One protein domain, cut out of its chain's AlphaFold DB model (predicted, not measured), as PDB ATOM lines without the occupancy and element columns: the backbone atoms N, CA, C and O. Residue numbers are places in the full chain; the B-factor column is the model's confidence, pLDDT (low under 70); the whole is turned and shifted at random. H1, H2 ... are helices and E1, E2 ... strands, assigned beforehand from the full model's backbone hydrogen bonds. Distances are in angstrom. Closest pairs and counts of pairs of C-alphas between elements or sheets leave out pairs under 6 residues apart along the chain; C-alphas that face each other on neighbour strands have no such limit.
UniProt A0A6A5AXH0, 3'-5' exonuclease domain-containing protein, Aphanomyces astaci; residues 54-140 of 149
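AT A GLANCE: This is residues 54 to 140 of the 149 residues of the protein "3'-5' exonuclease domain-containing protein" of Aphanomyces astaci (UniProt A0A6A5AXH0). A four-stranded sheet, twisted, makes the body, with the short helix H1 packed across its edge strand E3, while two more short helices, H2 and H3, only graze the sheet, H3 apart from the other two. The loop between E1 and E2 runs out past the end of the sheet, and its residues 75 to 80 stick out free, making much of the length. The printed part has 87 residues, with three named helices and four named strands in the order H1 E1 E2 E3 H2 E4 H3; the sheet runs E3 E2 E1 E4 and is mixed, and the class is mixed, helices and strands. The whole is only just compact, close to loose, with a radius of gyration of the C-alphas of 14.1 A and spans of 48 by 24 by 20 A.

HOW THE PARTS SIT: Begin at the inner strands E1, residues 62 to 71, and E2, residues 84 to 93, an antiparallel hairpin in which N 66 and O 90 are 2.8 A apart, within hydrogen-bond range. Beside E2 find the edge strand E3, residues 98 to 104, its partner in a second hairpin, antiparallel, with N 101 and O 89 at 2.8 A. E1 E2 E3 form a meander, each strand the antiparallel neighbour of the one before. Beside E1 look for the other edge strand, E4, residues 127 to 130, parallel to it at 20 degrees, with N 65 and O 127 at 2.8 A. H1, residues 54 to 60, is on the sheet at a height of 9.4 A, over E3, and runs across the strands at 89 degrees to E3 on the local plane; its closest C-alphas to E3 are Arg 58 and Asp 99, 7.7 A apart. H2, residues 114 to 122, only grazes the sheet with residues 117 to 121. H1 and H2 only just touch, with 3 pairs of C-alphas within 8 A, closest at Leu 60 and Leu 120, 6.8 A, at a steep tilt of 41 degrees, the same way. E3, H2 and E4 make a split strand-helix-strand unit, two strands running the same way with E2 and E1 between them, and its crossover is right-handed. H3, residues 133 to 138, only grazes the sheet with residues 133 to 137, its closest C-alphas to E1 being Leu 133 and Asp 68, 7.2 A; it is apart from H1 and H2. In H1, H2 and H3 every O i to N i+4 pair is within hydrogen-bond range.

IN THESE COORDINATES: Find C-alpha 54 at (-61.749, -49.831, 19.913), where H1 begins; it spans 10.0 A. E1 runs 25.3 A from C-alpha 62 at (-48.902, -51.746, 18.549), E2 26.5 A and E3 20.1 A. H2 spans 11.6 A and E4 10.2 A; H3 ends after 8.3 A at C-alpha 138, (-36.402, -40.296, 33.726).

THE WHOLE: The two C-alphas farthest apart are those of Thr 78 and His 95, 48.4 A. The printed part has no cut, and the link from E1 to E2, 12 residues, is long. Mean pLDDT of the printed part is 80.6; look for values under 70 at residue 54, residues 73 to 75, residue 77, residues 79 to 83 and residues 133 to 140.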
ATOM      1  N   PRO A  54     -62.583 -49.406  21.029       67.25
ATOM      2  CA  PRO A  54     -61.749 -49.831  19.913       67.25
ATOM      3  C   PRO A  54     -60.451 -49.021  19.813       67.25
ATOM      4  O   PRO A  54     -59.460 -49.546  19.317       67.25
ATOM      5  N   LYS A  55     -60.407 -47.781  20.317       70.25
ATOM      6  CA  LYS A  55     -59.206 -46.937  20.302       70.25
ATOM      7  C   LYS A  55     -58.144 -47.401  21.298       70.25
ATOM      8  O   LYS A  55     -56.964 -47.392  20.966       70.25
ATOM      9  N   ILE A  56     -58.542 -47.870  22.481       71.88
ATOM     10  CA  ILE A  56     -57.600 -48.452  23.453       71.88
ATOM     11  C   ILE A  56     -57.047 -49.770  22.901       71.88
ATOM     12  O   ILE A  56     -55.839 -50.006  22.940       71.88
ATOM     13  N   ALA A  57     -57.904 -50.587  22.280       76.88
ATOM     14  CA  ALA A  57     -57.475 -51.817  21.615       76.88
ATOM     15  C   ALA A  57     -56.453 -51.556  20.490       76.88
ATOM     16  O   ALA A  57     -55.561 -52.374  20.266       76.88
ATOM     17  N   ARG A  58     -56.546 -50.412  19.799       84.44
ATOM     18  CA  ARG A  58     -55.553 -49.997  18.798       84.44
ATOM     19  C   ARG A  58     -54.189 -49.705  19.409       84.44
ATOM     20  O   ARG A  58     -53.195 -50.181  18.872       84.44
ATOM     21  N   LEU A  59     -54.147 -48.987  20.529       83.00
ATOM     22  CA  LEU A  59     -52.896 -48.700  21.227       83.00
ATOM     23  C   LEU A  59     -52.202 -49.992  21.702       83.00
ATOM     24  O   LEU A  59     -50.994 -50.140  21.541       83.00
ATOM     25  N   LEU A  60     -52.973 -50.954  22.220       81.44
ATOM     26  CA  LEU A  60     -52.451 -52.233  22.724       81.44
ATOM     27  C   LEU A  60     -52.010 -53.209  21.619       81.44
ATOM     28  O   LEU A  60     -51.241 -54.129  21.886       81.44
ATOM     29  N   ALA A  61     -52.465 -53.019  20.378       87.06
ATOM     30  CA  ALA A  61     -52.064 -53.829  19.224       87.06
ATOM     31  C   ALA A  61     -50.752 -53.357  18.562       87.06
ATOM     32  O   ALA A  61     -50.354 -53.893  17.524       87.06
ATOM     33  N   ALA A  62     -50.110 -52.324  19.111       91.19
ATOM     34  CA  ALA A  62     -48.902 -51.746  18.549       91.19
ATOM     35  C   ALA A  62     -47.711 -52.713  18.620       91.19
ATOM     36  O   ALA A  62     -47.496 -53.389  19.623       91.19
ATOM     37  N   VAL A  63     -46.896 -52.723  17.566       93.75
ATOM     38  CA  VAL A  63     -45.563 -53.358  17.549       93.75
ATOM     39  C   VAL A  63     -44.442 -52.335  17.421       93.75
ATOM     40  O   VAL A  63     -43.308 -52.601  17.815       93.75
ATOM     41  N   VAL A  64     -44.764 -51.137  16.929       92.62
ATOM     42  CA  VAL A  64     -43.893 -49.964  16.968       92.62
ATOM     43  C   VAL A  64     -44.670 -48.811  17.577       92.62
ATOM     44  O   VAL A  64     -45.836 -48.598  17.235       92.62
ATOM     45  N   VAL A  65     -44.013 -48.060  18.454       92.94
ATOM     46  CA  VAL A  65     -44.550 -46.836  19.045       92.94
ATOM     47  C   VAL A  65     -43.526 -45.713  18.931       92.94
ATOM     48  O   VAL A  65     -42.360 -45.884  19.280       92.94
ATOM     49  N   GLY A  66     -43.956 -44.572  18.409       92.81
ATOM     50  CA  GLY A  66     -43.223 -43.314  18.409       92.81
ATOM     51  C   GLY A  66     -43.771 -42.408  19.498       92.81
ATOM     52  O   GLY A  66     -44.985 -42.296  19.657       92.81
ATOM     53  N   LEU A  67     -42.879 -41.784  20.254       90.94
ATOM     54  CA  LEU A  67     -43.228 -40.944  21.387       90.94
ATOM     55  C   LEU A  67     -42.656 -39.553  21.187       90.94
ATOM     56  O   LEU A  67     -41.514 -39.411  20.747       90.94
ATOM     57  N   ASP A  68     -43.448 -38.559  21.559       89.69
ATOM     58  CA  ASP A  68     -43.020 -37.171  21.617       89.69
ATOM     59  C   ASP A  68     -43.768 -36.439  22.735       89.69
ATOM     60  O   ASP A  68     -44.864 -36.847  23.142       89.69
ATOM     61  N   THR A  69     -43.144 -35.409  23.296       87.38
ATOM     62  CA  THR A  69     -43.699 -34.677  24.434       87.38
ATOM     63  C   THR A  69     -43.567 -33.183  24.243       87.38
ATOM     64  O   THR A  69     -42.491 -32.689  23.927       87.38
ATOM     65  N   GLU A  70     -44.631 -32.453  24.564       86.25
ATOM     66  CA  GLU A  70     -44.637 -30.996  24.470       86.25
ATOM     67  C   GLU A  70     -44.777 -30.359  25.849       86.25
ATOM     68  O   GLU A  70     -45.635 -30.726  26.671       86.25
ATOM     69  N   THR A  71     -43.957 -29.344  26.093       82.12
ATOM     70  CA  THR A  71     -44.074 -28.490  27.277       82.12
ATOM     71  C   THR A  71     -44.897 -27.258  26.934       82.12
ATOM     72  O   THR A  71     -44.823 -26.721  25.831       82.12
ATOM     73  N   LYS A  72     -45.690 -26.766  27.887       73.75
ATOM     74  CA  LYS A  72     -46.349 -25.470  27.718       73.75
ATOM     75  C   LYS A  72     -45.268 -24.388  27.811       73.75
ATOM     76  O   LYS A  72     -44.640 -24.311  28.859       73.75
ATOM     77  N   PRO A  73     -45.006 -23.557  26.792       65.06
ATOM     78  CA  PRO A  73     -43.945 -22.560  26.884       65.06
ATOM     79  C   PRO A  73     -44.341 -21.437  27.851       65.06
ATOM     80  O   PRO A  73     -45.458 -20.920  27.796       65.06
ATOM     81  N   GLU A  74     -43.418 -21.030  28.724       68.31
ATOM     82  CA  GLU A  74     -43.572 -19.838  29.560       68.31
ATOM     83  C   GLU A  74     -42.380 -18.908  29.323       68.31
ATOM     84  O   GLU A  74     -41.227 -19.272  29.526       68.31
ATOM     85  N   PHE A  75     -42.654 -17.697  28.837       65.56
ATOM     86  CA  PHE A  75     -41.624 -16.767  28.353       65.56
ATOM     87  C   PHE A  75     -41.083 -15.833  29.449       65.56
ATOM     88  O   PHE A  75     -40.648 -14.713  29.170       65.56
ATOM     89  N   ARG A  76     -41.122 -16.257  30.718       75.50
ATOM     90  CA  ARG A  76     -40.609 -15.464  31.845       75.50
ATOM     91  C   ARG A  76     -39.187 -15.910  32.176       75.50
ATOM     92  O   ARG A  76     -38.942 -17.078  32.420       75.50
ATOM     93  N   LYS A  77     -38.241 -14.968  32.252       60.84
ATOM     94  CA  LYS A  77     -36.803 -15.245  32.477       60.84
ATOM     95  C   LYS A  77     -36.470 -16.024  33.763       60.84
ATOM     96  O   LYS A  77     -35.339 -16.468  33.908       60.84
ATOM     97  N   THR A  78     -37.415 -16.167  34.688       71.81
ATOM     98  CA  THR A  78     -37.236 -16.847  35.980       71.81
ATOM     99  C   THR A  78     -38.189 -18.028  36.178       71.81
ATOM    100  O   THR A  78     -38.279 -18.532  37.295       71.81
ATOM    101  N   SER A  79     -38.957 -18.436  35.160       60.84
ATOM    102  CA  SER A  79     -39.884 -19.562  35.310       60.84
ATOM    103  C   SER A  79     -39.123 -20.881  35.378       60.84
ATOM    104  O   SER A  79     -38.165 -21.113  34.639       60.84
ATOM    105  N   THR A  80     -39.570 -21.758  36.269       63.91
ATOM    106  CA  THR A  80     -39.144 -23.157  36.291       63.91
ATOM    107  C   THR A  80     -39.535 -23.853  34.982       63.91
ATOM    108  O   THR A  80     -40.530 -23.454  34.373       63.91
ATOM    109  N   PRO A  81     -38.807 -24.901  34.549       63.94
ATOM    110  CA  PRO A  81     -39.211 -25.715  33.406       63.94
ATOM    111  C   PRO A  81     -40.659 -26.184  33.558       63.94
ATOM    112  O   PRO A  81     -41.049 -26.675  34.621       63.94
ATOM    113  N   ASN A  82     -41.465 -26.010  32.511       66.06
ATOM    114  CA  ASN A  82     -42.869 -26.389  32.567       66.06
ATOM    115  C   ASN A  82     -43.016 -27.906  32.536       66.06
ATOM    116  O   ASN A  82     -42.330 -28.599  31.786       66.06
ATOM    117  N   ALA A  83     -43.947 -28.410  33.343       69.88
ATOM    118  CA  ALA A  83     -44.335 -29.807  33.277       69.88
ATOM    119  C   ALA A  83     -44.819 -30.155  31.861       69.88
ATOM    120  O   ALA A  83     -45.448 -29.332  31.186       69.88
ATOM    121  N   THR A  84     -44.548 -31.388  31.434       79.75
ATOM    122  CA  THR A  84     -45.077 -31.933  30.185       79.75
ATOM    123  C   THR A  84     -46.589 -31.759  30.143       79.75
ATOM    124  O   THR A  84     -47.295 -32.183  31.061       79.75
ATOM    125  N   SER A  85     -47.063 -31.110  29.083       83.75
ATOM    126  CA  SER A  85     -48.470 -30.757  28.894       83.75
ATOM    127  C   SER A  85     -49.178 -31.689  27.920       83.75
ATOM    128  O   SER A  85     -50.357 -31.975  28.109       83.75
ATOM    129  N   LEU A  86     -48.449 -32.207  26.929       87.81
ATOM    130  CA  LEU A  86     -48.960 -33.173  25.966       87.81
ATOM    131  C   LEU A  86     -47.991 -34.340  25.824       87.81
ATOM    132  O   LEU A  86     -46.774 -34.152  25.846       87.81
ATOM    133  N   LEU A  87     -48.554 -35.529  25.639       89.06
ATOM    134  CA  LEU A  87     -47.840 -36.709  25.168       89.06
ATOM    135  C   LEU A  87     -48.475 -37.151  23.848       89.06
ATOM    136  O   LEU A  87     -49.681 -37.406  23.790       89.06
ATOM    137  N   GLN A  88     -47.667 -37.246  22.798       91.81
ATOM    138  CA  GLN A  88     -48.059 -37.837  21.525       91.81
ATOM    139  C   GLN A  88     -47.556 -39.278  21.468       91.81
ATOM    140  O   GLN A  88     -46.394 -39.559  21.762       91.81
ATOM    141  N   VAL A  89     -48.439 -40.193  21.070       92.12
ATOM    142  CA  VAL A  89     -48.102 -41.602  20.852       92.12
ATOM    143  C   VAL A  89     -48.547 -41.999  19.454       92.12
ATOM    144  O   VAL A  89     -49.735 -42.199  19.202       92.12
ATOM    145  N   ALA A  90     -47.595 -42.096  18.534       94.25
ATOM    146  CA  ALA A  90     -47.810 -42.693  17.225       94.25
ATOM    147  C   ALA A  90     -47.644 -44.207  17.343       94.25
ATOM    148  O   ALA A  90     -46.686 -44.673  17.952       94.25
ATOM    149  N   VAL A  91     -48.545 -44.991  16.762       94.12
ATOM    150  CA  VAL A  91     -48.464 -46.453  16.788       94.12
ATOM    151  C   VAL A  91     -48.510 -47.032  15.390       94.12
ATOM    152  O   VAL A  91     -49.147 -46.471  14.503       94.12
ATOM    153  N   ARG A  92     -47.881 -48.195  15.218       94.56
ATOM    154  CA  ARG A  92     -48.038 -49.059  14.048       94.56
ATOM    155  C   ARG A  92     -48.273 -50.497  14.503       94.56
ATOM    156  O   ARG A  92     -47.547 -50.991  15.366       94.56
ATOM    157  N   ASP A  93     -49.269 -51.167  13.926       93.69
ATOM    158  CA  ASP A  93     -49.537 -52.591  14.187       93.69
ATOM    159  C   ASP A  93     -48.841 -53.534  13.186       93.69
ATOM    160  O   ASP A  93     -48.191 -53.098  12.234       93.69
ATOM    161  N   VAL A  94     -48.987 -54.846  13.397       92.50
ATOM    162  CA  VAL A  94     -48.410 -55.896  12.530       92.50
ATOM    163  C   VAL A  94     -48.894 -55.850  11.080       92.50
ATOM    164  O   VAL A  94     -48.239 -56.399  10.198       92.50
ATOM    165  N   HIS A  95     -50.034 -55.208  10.822       92.75
ATOM    166  CA  HIS A  95     -50.599 -55.042   9.485       92.75
ATOM    167  C   HIS A  95     -50.186 -53.709   8.848       92.75
ATOM    168  O   HIS A  95     -50.664 -53.376   7.766       92.75
ATOM    169  N   GLY A  96     -49.314 -52.940   9.510       89.62
ATOM    170  CA  GLY A  96     -48.843 -51.645   9.036       89.62
ATOM    171  C   GLY A  96     -49.852 -50.513   9.213       89.62
ATOM    172  O   GLY A  96     -49.648 -49.447   8.642       89.62
ATOM    173  N   ARG A  97     -50.933 -50.710   9.980       92.81
ATOM    174  CA  ARG A  97     -51.905 -49.639  10.246       92.81
ATOM    175  C   ARG A  97     -51.361 -48.686  11.291       92.81
ATOM    176  O   ARG A  97     -50.880 -49.139  12.333       92.81
ATOM    177  N   GLU A  98     -51.510 -47.397  11.019       94.56
ATOM    178  CA  GLU A  98     -50.964 -46.321  11.833       94.56
ATOM    179  C   GLU A  98     -52.065 -45.474  12.460       94.56
ATOM    180  O   GLU A  98     -53.046 -45.133  11.802       94.56
ATOM    181  N   ASP A  99     -51.876 -45.121  13.728       93.81
ATOM    182  CA  ASP A  99     -52.766 -44.245  14.483       93.81
ATOM    183  C   ASP A  99     -51.924 -43.303  15.358       93.81
ATOM    184  O   ASP A  99     -50.810 -43.647  15.760       93.81
ATOM    185  N   VAL A 100     -52.450 -42.119  15.677       91.88
ATOM    186  CA  VAL A 100     -51.806 -41.178  16.609       91.88
ATOM    187  C   VAL A 100     -52.765 -40.836  17.737       91.88
ATOM    188  O   VAL A 100     -53.902 -40.419  17.508       91.88
ATOM    189  N   PHE A 101     -52.278 -40.986  18.963       91.31
ATOM    190  CA  PHE A 101     -52.980 -40.641  20.189       91.31
ATOM    191  C   PHE A 101     -52.364 -39.386  20.788       91.31
ATOM    192  O   PHE A 101     -51.143 -39.276  20.904       91.31
ATOM    193  N   LEU A 102     -53.222 -38.451  21.187       90.94
ATOM    194  CA  LEU A 102     -52.824 -37.226  21.862       90.94
ATOM    195  C   LEU A 102     -53.384 -37.240  23.283       90.94
ATOM    196  O   LEU A 102     -54.600 -37.258  23.478       90.94
ATOM    197  N   PHE A 103     -52.491 -37.229  24.265       86.94
ATOM    198  CA  PHE A 103     -52.834 -37.189  25.679       86.94
ATOM    199  C   PHE A 103     -52.679 -35.767  26.198       86.94
ATOM    200  O   PHE A 103     -51.564 -35.250  26.272       86.94
ATOM    201  N   ASP A 104     -53.794 -35.156  26.589       87.25
ATOM    202  CA  ASP A 104     -53.790 -33.902  27.338       87.25
ATOM    203  C   ASP A 104     -53.487 -34.183  28.814       87.25
ATOM    204  O   ASP A 104     -54.366 -34.559  29.592       87.25
ATOM    205  N   LEU A 105     -52.222 -34.014  29.201       84.56
ATOM    206  CA  LEU A 105     -51.748 -34.299  30.558       84.56
ATOM    207  C   LEU A 105     -52.164 -33.223  31.571       84.56
ATOM    208  O   LEU A 105     -51.972 -33.411  32.771       84.56
ATOM    209  N   LEU A 106     -52.716 -32.097  31.112       83.12
ATOM    210  CA  LEU A 106     -53.274 -31.063  31.984       83.12
ATOM    211  C   LEU A 106     -54.739 -31.356  32.328       83.12
ATOM    212  O   LEU A 106     -55.207 -30.971  33.402       83.12
ATOM    213  N   ALA A 107     -55.459 -32.028  31.427       83.25
ATOM    214  CA  ALA A 107     -56.855 -32.410  31.616       83.25
ATOM    215  C   ALA A 107     -57.030 -33.807  32.239       83.25
ATOM    216  O   ALA A 107     -58.012 -34.046  32.948       83.25
ATOM    217  N   LEU A 108     -56.106 -34.735  31.982       78.50
ATOM    218  CA  LEU A 108     -56.185 -36.119  32.452       78.50
ATOM    219  C   LEU A 108     -55.485 -36.301  33.804       78.50
ATOM    220  O   LEU A 108     -54.338 -35.900  33.977       78.50
ATOM    221  N   SER A 109     -56.131 -36.989  34.752       81.94
ATOM    222  CA  SER A 109     -55.399 -37.534  35.907       81.94
ATOM    223  C   SER A 109     -54.559 -38.758  35.510       81.94
ATOM    224  O   SER A 109     -54.990 -39.506  34.625       81.94
ATOM    225  N   PRO A 110     -53.427 -39.025  36.194       79.12
ATOM    226  CA  PRO A 110     -52.529 -40.141  35.871       79.12
ATOM    227  C   PRO A 110     -53.207 -41.512  35.795       79.12
ATOM    228  O   PRO A 110     -52.951 -42.290  34.881       79.12
ATOM    229  N   SER A 111     -54.191 -41.764  36.663       79.19
ATOM    230  CA  SER A 111     -54.993 -42.995  36.668       79.19
ATOM    231  C   SER A 111     -55.691 -43.319  35.337       79.19
ATOM    232  O   SER A 111     -56.078 -44.463  35.128       79.19
ATOM    233  N   HIS A 112     -55.881 -42.340  34.445       77.94
ATOM    234  CA  HIS A 112     -56.490 -42.571  33.130       77.94
ATOM    235  C   HIS A 112     -55.549 -43.208  32.115       77.94
ATOM    236  O   HIS A 112     -56.033 -43.798  31.152       77.94
ATOM    237  N   TYR A 113     -54.237 -43.051  32.287       78.88
ATOM    238  CA  TYR A 113     -53.258 -43.464  31.285       78.88
ATOM    239  C   TYR A 113     -52.112 -44.301  31.859       78.88
ATOM    240  O   TYR A 113     -51.488 -45.024  31.093       78.88
ATOM    241  N   ASP A 114     -51.850 -44.268  33.171       80.94
ATOM    242  CA  ASP A 114     -50.687 -44.922  33.785       80.94
ATOM    243  C   ASP A 114     -50.623 -46.419  33.497       80.94
ATOM    244  O   ASP A 114     -49.587 -46.899  33.055       80.94
ATOM    245  N   HIS A 115     -51.718 -47.155  33.698       78.50
ATOM    246  CA  HIS A 115     -51.738 -48.602  33.452       78.50
ATOM    247  C   HIS A 115     -51.481 -48.933  31.982       78.50
ATOM    248  O   HIS A 115     -50.623 -49.744  31.658       78.50
ATOM    249  N   MET A 116     -52.178 -48.240  31.086       82.94
ATOM    250  CA  MET A 116     -52.077 -48.455  29.649       82.94
ATOM    251  C   MET A 116     -50.692 -48.079  29.099       82.94
ATOM    252  O   MET A 116     -50.121 -48.808  28.288       82.94
ATOM    253  N   LEU A 117     -50.136 -46.947  29.540       83.31
ATOM    254  CA  LEU A 117     -48.781 -46.550  29.180       83.31
ATOM    255  C   LEU A 117     -47.760 -47.508  29.797       83.31
ATOM    256  O   LEU A 117     -46.824 -47.890  29.105       83.31
ATOM    257  N   ALA A 118     -47.940 -47.943  31.047       81.88
ATOM    258  CA  ALA A 118     -47.061 -48.919  31.683       81.88
ATOM    259  C   ALA A 118     -47.014 -50.231  30.892       81.88
ATOM    260  O   ALA A 118     -45.916 -50.689  30.585       81.88
ATOM    261  N   ASP A 119     -48.161 -50.776  30.484       82.44
ATOM    262  CA  ASP A 119     -48.229 -51.992  29.667       82.44
ATOM    263  C   ASP A 119     -47.478 -51.815  28.337       82.44
ATOM    264  O   ASP A 119     -46.657 -52.651  27.952       82.44
ATOM    265  N   LEU A 120     -47.691 -50.686  27.655       84.69
ATOM    266  CA  LEU A 120     -47.023 -50.356  26.393       84.69
ATOM    267  C   LEU A 120     -45.503 -50.206  26.562       84.69
ATOM    268  O   LEU A 120     -44.714 -50.712  25.758       84.69
ATOM    269  N   PHE A 121     -45.078 -49.524  27.621       82.19
ATOM    270  CA  PHE A 121     -43.677 -49.244  27.889       82.19
ATOM    271  C   PHE A 121     -42.905 -50.474  28.376       82.19
ATOM    272  O   PHE A 121     -41.770 -50.691  27.941       82.19
ATOM    273  N   GLN A 122     -43.516 -51.295  29.231       82.88
ATOM    274  CA  GLN A 122     -42.903 -52.493  29.807       82.88
ATOM    275  C   GLN A 122     -42.885 -53.678  28.839       82.88
ATOM    276  O   GLN A 122     -42.064 -54.573  29.010       82.88
ATOM    277  N   ASN A 123     -43.734 -53.693  27.807       83.19
ATOM    278  CA  ASN A 123     -43.798 -54.804  26.859       83.19
ATOM    279  C   ASN A 123     -42.544 -54.871  25.961       83.19
ATOM    280  O   ASN A 123     -42.417 -54.049  25.051       83.19
ATOM    281  N   PRO A 124     -41.632 -55.847  26.125       85.31
ATOM    282  CA  PRO A 124     -40.372 -55.894  25.381       85.31
ATOM    283  C   PRO A 124     -40.545 -56.203  23.885       85.31
ATOM    284  O   PRO A 124     -39.615 -55.980  23.117       85.31
ATOM    285  N   ALA A 125     -41.715 -56.693  23.460       87.44
ATOM    286  CA  ALA A 125     -42.003 -56.982  22.055       87.44
ATOM    287  C   ALA A 125     -42.340 -55.724  21.236       87.44
ATOM    288  O   ALA A 125     -42.339 -55.775  20.008       87.44
ATOM    289  N   ILE A 126     -42.622 -54.600  21.901       88.56
ATOM    290  CA  ILE A 126     -42.898 -53.318  21.248       88.56
ATOM    291  C   ILE A 126     -41.587 -52.550  21.093       88.56
ATOM    292  O   ILE A 126     -40.890 -52.313  22.085       88.56
ATOM    293  N   LEU A 127     -41.283 -52.108  19.874       89.75
ATOM    294  CA  LEU A 127     -40.187 -51.183  19.590       89.75
ATOM    295  C   LEU A 127     -40.615 -49.746  19.918       89.75
ATOM    296  O   LEU A 127     -41.596 -49.260  19.364       89.75
ATOM    297  N   LYS A 128     -39.868 -49.055  20.790       87.69
ATOM    298  CA  LYS A 128     -40.134 -47.660  21.179       87.69
ATOM    299  C   LYS A 128     -39.128 -46.741  20.503       87.69
ATOM    300  O   LYS A 128     -37.925 -46.944  20.654       87.69
ATOM    301  N   LEU A 129     -39.630 -45.726  19.817       89.69
ATOM    302  CA  LEU A 129     -38.865 -44.677  19.160       89.69
ATOM    303  C   LEU A 129     -39.171 -43.342  19.840       89.69
ATOM    304  O   LEU A 129     -40.304 -43.088  20.244       89.69
ATOM    305  N   GLY A 130     -38.163 -42.487  19.961       84.31
ATOM    306  CA  GLY A 130     -38.305 -41.191  20.606       84.31
ATOM    307  C   GLY A 130     -37.026 -40.377  20.504       84.31
ATOM    308  O   GLY A 130     -35.935 -40.947  20.570       84.31
ATOM    309  N   GLN A 131     -37.156 -39.060  20.360       79.25
ATOM    310  CA  GLN A 131     -36.020 -38.139  20.365       79.25
ATOM    311  C   GLN A 131     -35.991 -37.370  21.685       79.25
ATOM    312  O   GLN A 131     -37.016 -36.875  22.127       79.25
ATOM    313  N   GLY A 132     -34.836 -37.305  22.354       70.25
ATOM    314  CA  GLY A 132     -34.699 -36.580  23.633       70.25
ATOM    315  C   GLY A 132     -35.438 -37.186  24.843       70.25
ATOM    316  O   GLY A 132     -35.168 -36.791  25.975       70.25
ATOM    317  N   LEU A 133     -36.256 -38.223  24.631       67.25
ATOM    318  CA  LEU A 133     -37.203 -38.769  25.609       67.25
ATOM    319  C   LEU A 133     -36.611 -39.282  26.925       67.25
ATOM    320  O   LEU A 133     -37.325 -39.418  27.918       67.25
ATOM    321  N   LEU A 134     -35.314 -39.597  26.957       63.25
ATOM    322  CA  LEU A 134     -34.663 -40.084  28.173       63.25
ATOM    323  C   LEU A 134     -34.739 -39.046  29.302       63.25
ATOM    324  O   LEU A 134     -34.861 -39.423  30.466       63.25
ATOM    325  N   ASN A 135     -34.674 -37.755  28.964       63.28
ATOM    326  CA  ASN A 135     -34.780 -36.676  29.944       63.28
ATOM    327  C   ASN A 135     -36.230 -36.476  30.403       63.28
ATOM    328  O   ASN A 135     -36.459 -36.265  31.592       63.28
ATOM    329  N   ASP A 136     -37.193 -36.632  29.494       61.66
ATOM    330  CA  ASP A 136     -38.619 -36.444  29.780       61.66
ATOM    331  C   ASP A 136     -39.205 -37.599  30.604       61.66
ATOM    332  O   ASP A 136     -40.043 -37.391  31.485       61.66
ATOM    333  N   LEU A 137     -38.717 -38.826  30.384       60.62
ATOM    334  CA  LEU A 137     -39.218 -40.019  31.069       60.62
ATOM    335  C   LEU A 137     -38.427 -40.426  32.309       60.62
ATOM    336  O   LEU A 137     -39.029 -41.022  33.199       60.62
ATOM    337  N   LYS A 138     -37.143 -40.058  32.463       55.59
ATOM    338  CA  LYS A 138     -36.402 -40.296  33.726       55.59
ATOM    339  C   LYS A 138     -37.073 -39.659  34.940       55.59
ATOM    340  O   LYS A 138     -36.909 -40.153  36.051       55.59
ATOM    341  N   ALA A 139     -37.829 -38.583  34.737       50.12
ATOM    342  CA  ALA A 139     -38.593 -37.950  35.801       50.12
ATOM    343  C   ALA A 139     -39.829 -38.764  36.239       50.12
ATOM    344  O   ALA A 139     -40.409 -38.442  37.273       50.12
ATOM    345  N   ARG A 140     -40.271 -39.770  35.460       50.38
ATOM    346  CA  ARG A 140     -41.589 -40.410  35.641       50.38
ATOM    347  C   ARG A 140     -41.605 -41.946  35.586       50.38
ATOM    348  O   ARG A 140     -42.400 -42.530  36.312       50.38
TER     349      ARG A 140